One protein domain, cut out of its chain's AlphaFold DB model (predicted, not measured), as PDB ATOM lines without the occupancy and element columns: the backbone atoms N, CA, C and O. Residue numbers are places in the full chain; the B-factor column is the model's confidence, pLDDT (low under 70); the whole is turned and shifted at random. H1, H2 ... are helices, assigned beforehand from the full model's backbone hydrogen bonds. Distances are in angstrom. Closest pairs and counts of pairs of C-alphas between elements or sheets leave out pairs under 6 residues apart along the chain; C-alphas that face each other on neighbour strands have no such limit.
ATOM      1  N   LYS A   2     182.865 154.661 129.781       58.78
ATOM      2  CA  LYS A   2     182.727 155.766 130.769       58.78
ATOM      3  C   LYS A   2     181.738 155.488 131.917       58.78
ATOM      4  O   LYS A   2     182.087 155.677 133.073       58.78
ATOM      5  N   ALA A   3     180.544 154.979 131.602       67.88
ATOM      6  CA  ALA A   3     179.492 154.739 132.596       67.88
ATOM      7  C   ALA A   3     179.855 153.694 133.670       67.88
ATOM      8  O   ALA A   3     179.368 153.794 134.785       67.88
ATOM      9  N   LYS A   4     180.732 152.720 133.370       80.12
ATOM     10  CA  LYS A   4     181.052 151.631 134.314       80.12
ATOM     11  C   LYS A   4     182.053 152.048 135.397       80.12
ATOM     12  O   LYS A   4     181.904 151.645 136.540       80.12
ATOM     13  N   PHE A   5     183.057 152.866 135.064       85.44
ATOM     14  CA  PHE A   5     184.059 153.320 136.045       85.44
ATOM     15  C   PHE A   5     183.534 154.402 136.991       85.44
ATOM     16  O   PHE A   5     184.017 154.512 138.114       85.44
ATOM     17  N   LEU A   6     182.557 155.186 136.534       88.06
ATOM     18  CA  LEU A   6     181.896 156.220 137.330       88.06
ATOM     19  C   LEU A   6     180.687 155.682 138.107       88.06
ATOM     20  O   LEU A   6     180.083 156.430 138.869       88.06
ATOM     21  N   ASP A   7     180.331 154.405 137.920       91.62
ATOM     22  CA  ASP A   7     179.201 153.792 138.610       91.62
ATOM     23  C   ASP A   7     179.405 153.866 140.133       91.62
ATOM     24  O   ASP A   7     180.437 153.399 140.636       91.62
ATOM     25  N   PRO A   8     178.447 154.423 140.893       91.56
ATOM     26  CA  PRO A   8     178.604 154.579 142.332       91.56
ATOM     27  C   PRO A   8     178.813 153.257 143.068       91.56
ATOM     28  O   PRO A   8     179.495 153.260 144.092       91.56
ATOM     29  N   ASN A   9     178.249 152.152 142.570       93.38
ATOM     30  CA  ASN A   9     178.164 150.875 143.280       93.38
ATOM     31  C   ASN A   9     179.258 149.882 142.875       93.38
ATOM     32  O   ASN A   9     179.683 149.085 143.701       93.38
ATOM     33  N   ASN A  10     179.739 149.961 141.635       91.81
ATOM     34  CA  ASN A  10     180.661 148.987 141.047       91.81
ATOM     35  C   ASN A  10     181.929 149.624 140.450       91.81
ATOM     36  O   ASN A  10     182.842 148.909 140.041       91.81
ATOM     37  N   GLY A  11     181.988 150.956 140.363       93.44
ATOM     38  CA  GLY A  11     183.108 151.698 139.787       93.44
ATOM     39  C   GLY A  11     184.171 152.124 140.807       93.44
ATOM     40  O   GLY A  11     184.256 151.621 141.929       93.44
ATOM     41  N   LEU A  12     184.970 153.127 140.430       95.38
ATOM     42  CA  LEU A  12     185.968 153.750 141.310       95.38
ATOM     43  C   LEU A  12     185.370 154.283 142.625       95.38
ATOM     44  O   LEU A  12     186.017 154.097 143.656       95.38
ATOM     45  N   PRO A  13     184.156 154.881 142.657       96.56
ATOM     46  CA  PRO A  13     183.548 155.310 143.915       96.56
ATOM     47  C   PRO A  13     183.404 154.180 144.945       96.56
ATOM     48  O   PRO A  13     183.616 154.413 146.134       96.56
ATOM     49  N   ALA A  14     183.086 152.956 144.511       95.88
ATOM     50  CA  ALA A  14     182.949 151.807 145.405       95.88
ATOM     51  C   ALA A  14     184.295 151.399 146.022       95.88
ATOM     52  O   ALA A  14     184.373 151.143 147.224       95.88
ATOM     53  N   ILE A  15     185.372 151.430 145.229       96.31
ATOM     54  CA  ILE A  15     186.741 151.182 145.709       96.31
ATOM     55  C   ILE A  15     187.142 152.241 146.745       96.31
ATOM     56  O   ILE A  15     187.650 151.908 147.813       96.31
ATOM     57  N   ILE A  16     186.867 153.519 146.465       96.69
ATOM     58  CA  ILE A  16     187.229 154.648 147.339       96.69
ATOM     59  C   ILE A  16     186.525 154.559 148.703       96.69
ATOM     60  O   ILE A  16     187.146 154.843 149.734       96.69
ATOM     61  N   ARG A  17     185.255 154.134 148.735       96.44
ATOM     62  CA  ARG A  17     184.480 153.976 149.979       96.44
ATOM     63  C   ARG A  17     184.798 152.693 150.752       96.44
ATOM     64  O   ARG A  17     184.376 152.572 151.898       96.44
ATOM     65  N   ASN A  18     185.545 151.745 150.187       95.38
ATOM     66  CA  ASN A  18     185.881 150.504 150.883       95.38
ATOM     67  C   ASN A  18     187.114 150.674 151.790       95.38
ATOM     68  O   ASN A  18     188.211 150.218 151.477       95.38
ATOM     69  N   HIS A  19     186.922 151.337 152.933       93.62
ATOM     70  CA  HIS A  19     187.977 151.562 153.928       93.62
ATOM     71  C   HIS A  19     188.498 150.271 154.583       93.62
ATOM     72  O   HIS A  19     189.619 150.276 155.085       93.62
ATOM     73  N   ASN A  20     187.706 149.194 154.584       93.62
ATOM     74  CA  ASN A  20     188.003 147.976 155.342       93.62
ATOM     75  C   ASN A  20     188.910 147.009 154.576       93.62
ATOM     76  O   ASN A  20     189.697 146.295 155.189       93.62
ATOM     77  N   SER A  21     188.794 146.966 153.247       95.81
ATOM     78  CA  SER A  21     189.510 145.987 152.419       95.81
ATOM     79  C   SER A  21     190.535 146.611 151.482       95.81
ATOM     80  O   SER A  21     191.426 145.906 151.016       95.81
ATOM     81  N   ILE A  22     190.416 147.907 151.174       96.81
ATOM     82  CA  ILE A  22     191.286 148.563 150.197       96.81
ATOM     83  C   ILE A  22     192.233 149.548 150.903       96.81
ATOM     84  O   ILE A  22     191.770 150.482 151.573       96.81
ATOM     85  N   PRO A  23     193.561 149.389 150.728       96.69
ATOM     86  CA  PRO A  23     194.560 150.290 151.292       96.69
ATOM     87  C   PRO A  23     194.309 151.762 150.952       96.69
ATOM     88  O   PRO A  23     193.799 152.104 149.882       96.69
ATOM     89  N   TRP A  24     194.664 152.657 151.875       96.50
ATOM     90  CA  TRP A  24     194.393 154.092 151.738       96.50
ATOM     91  C   TRP A  24     195.016 154.700 150.476       96.50
ATOM     92  O   TRP A  24     194.416 155.588 149.877       96.50
ATOM     93  N   ASP A  25     196.190 154.230 150.059       96.94
ATOM     94  CA  ASP A  25     196.954 154.751 148.926       96.94
ATOM     95  C   ASP A  25     196.317 154.357 147.591       96.94
ATOM     96  O   ASP A  25     196.205 155.194 146.694       96.94
ATOM     97  N   ILE A  26     195.784 153.137 147.499       96.88
ATOM     98  CA  ILE A  26     194.988 152.688 146.352       96.88
ATOM     99  C   ILE A  26     193.706 153.510 146.235       96.88
ATOM    100  O   ILE A  26     193.367 153.986 145.153       96.88
ATOM    101  N   ARG A  27     193.007 153.754 147.351       96.94
ATOM    102  CA  ARG A  27     191.795 154.596 147.351       96.94
ATOM    103  C   ARG A  27     192.109 156.035 146.957       96.94
ATOM    104  O   ARG A  27     191.334 156.671 146.240       96.94
ATOM    105  N   LEU A  28     193.263 156.539 147.382       95.94
ATOM    106  CA  LEU A  28     193.756 157.859 147.021       95.94
ATOM    107  C   LEU A  28     194.059 157.963 145.515       95.94
ATOM    108  O   LEU A  28     193.651 158.935 144.875       95.94
ATOM    109  N   ASP A  29     194.691 156.940 144.935       95.75
ATOM    110  CA  ASP A  29     194.967 156.854 143.499       95.75
ATOM    111  C   ASP A  29     193.675 156.736 142.676       95.75
ATOM    112  O   ASP A  29     193.491 157.472 141.703       95.75
ATOM    113  N   CYS A  30     192.723 155.905 143.112       96.06
ATOM    114  CA  CYS A  30     191.388 155.837 142.514       96.06
ATOM    115  C   CYS A  30     190.661 157.184 142.573       96.06
ATOM    116  O   CYS A  30     190.002 157.550 141.603       96.06
ATOM    117  N   SER A  31     190.810 157.946 143.660       95.38
ATOM    118  CA  SER A  31     190.208 159.281 143.790       95.38
ATOM    119  C   SER A  31     190.788 160.272 142.778       95.38
ATOM    120  O   SER A  31     190.042 161.038 142.169       95.38
ATOM    121  N   ALA A  32     192.106 160.240 142.556       94.31
ATOM    122  CA  ALA A  32     192.760 161.074 141.548       94.31
ATOM    123  C   ALA A  32     192.318 160.705 140.118       94.31
ATOM    124  O   ALA A  32     192.099 161.586 139.285       94.31
ATOM    125  N   ILE A  33     192.153 159.408 139.831       94.06
ATOM    126  CA  ILE A  33     191.658 158.925 138.532       94.06
ATOM    127  C   ILE A  33     190.191 159.321 138.329       94.06
ATOM    128  O   ILE A  33     189.856 159.855 137.272       94.06
ATOM    129  N   LEU A  34     189.338 159.098 139.334       94.31
ATOM    130  CA  LEU A  34     187.913 159.426 139.292       94.31
ATOM    131  C   LEU A  34     187.708 160.903 138.957       94.31
ATOM    132  O   LEU A  34     187.009 161.211 137.995       94.31
ATOM    133  N   LYS A  35     188.410 161.799 139.659       93.12
ATOM    134  CA  LYS A  35     188.332 163.246 139.430       93.12
ATOM    135  C   LYS A  35     188.631 163.632 137.978       93.12
ATOM    136  O   LYS A  35     187.908 164.423 137.379       93.12
ATOM    137  N   ARG A  36     189.662 163.032 137.374       92.38
ATOM    138  CA  ARG A  36     189.987 163.255 135.955       92.38
ATOM    139  C   ARG A  36     188.900 162.716 135.024       92.38
ATOM    140  O   ARG A  36     188.567 163.367 134.038       92.38
ATOM    141  N   MET A  37     188.348 161.539 135.320       92.56
ATOM    142  CA  MET A  37     187.291 160.927 134.508       92.56
ATOM    143  C   MET A  37     185.968 161.703 134.571       92.56
ATOM    144  O   MET A  37     185.287 161.813 133.550       92.56
ATOM    145  N   GLU A  38     185.620 162.261 135.732       91.81
ATOM    146  CA  GLU A  38     184.463 163.150 135.918       91.81
ATOM    147  C   GLU A  38     184.582 164.408 135.050       91.81
ATOM    148  O   GLU A  38     183.611 164.827 134.425       91.81
ATOM    149  N   GLU A  39     185.797 164.940 134.912       91.19
ATOM    150  CA  GLU A  39     186.116 166.067 134.026       91.19
ATOM    151  C   GLU A  39     186.187 165.669 132.542       91.19
ATOM    152  O   GLU A  39     186.390 166.517 131.680       91.19
ATOM    153  N   GLY A  40     186.025 164.384 132.208       92.19
ATOM    154  CA  GLY A  40     186.130 163.883 130.837       92.19
ATOM    155  C   GLY A  40     187.568 163.697 130.337       92.19
ATOM    156  O   GLY A  40     187.779 163.456 129.148       92.19
ATOM    157  N   ASN A  41     188.565 163.771 131.222       92.50
ATOM    158  CA  ASN A  41     189.976 163.594 130.891       92.50
ATOM    159  C   ASN A  41     190.391 162.116 130.970       92.50
ATOM    160  O   ASN A  41     190.853 161.634 132.006       92.50
ATOM    161  N   PHE A  42     190.303 161.414 129.839       90.88
ATOM    162  CA  PHE A  42     190.666 159.992 129.717       90.88
ATOM    163  C   PHE A  42     192.079 159.749 129.163       90.88
ATOM    164  O   PHE A  42     192.447 158.613 128.871       90.88
ATOM    165  N   HIS A  43     192.890 160.796 128.998       90.94
ATOM    166  CA  HIS A  43     194.230 160.653 128.431       90.94
ATOM    167  C   HIS A  43     195.158 159.872 129.371       90.94
ATOM    168  O   HIS A  43     195.439 160.308 130.489       90.94
TER     169      HIS A  43
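AT A GLANCE: This is residues 2 to 43 of the 275 residues of the protein "YDG domain-containing protein" of Trichophyton rubrum (strain ATCC MYA-4607 / CBS 118892) (UniProt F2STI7). This is a small, lopsided helical hairpin in which the short H2 packs on the long H3, with the four-residue H1 near the far end of H3. The printed part has 42 residues and three named helices, in the order H1, H2, H3, with no named strand; its class is all helix. It is compact, radius of gyration of the C-alphas 10.0 A, and spans 29 by 19 by 10 A, only just flat.

HOW THE PARTS SIT: H1, residues 2 to 5, is close to but not clearly touching H2, residues 12 to 17; their closest C-alphas, Phe 5 and Leu 12, are 5.6 A apart. H2 and H3, residues 24 to 38, form a hairpin: they touch, closest C-alphas Ile 16 and Arg 27 at 4.6 A, and run opposite ways at a steep tilt of 41 degrees. H1 is close to but not clearly touching H3, closest C-alphas Lys 2 and Met 37 at 7.8 A. In H2 and H3 every O i to N i+4 pair is within hydrogen-bond range; H1 is too short for such a pair.

IN THESE COORDINATES: H1 begins at C-alpha 2 (182.727, 155.766, 130.769). H3, 20.8 A long, ends at C-alpha 38 (184.463, 163.150, 135.918).

THE WHOLE: The printed part has no cut, and both links are short. Residues 2 to 3 have pLDDT under 70.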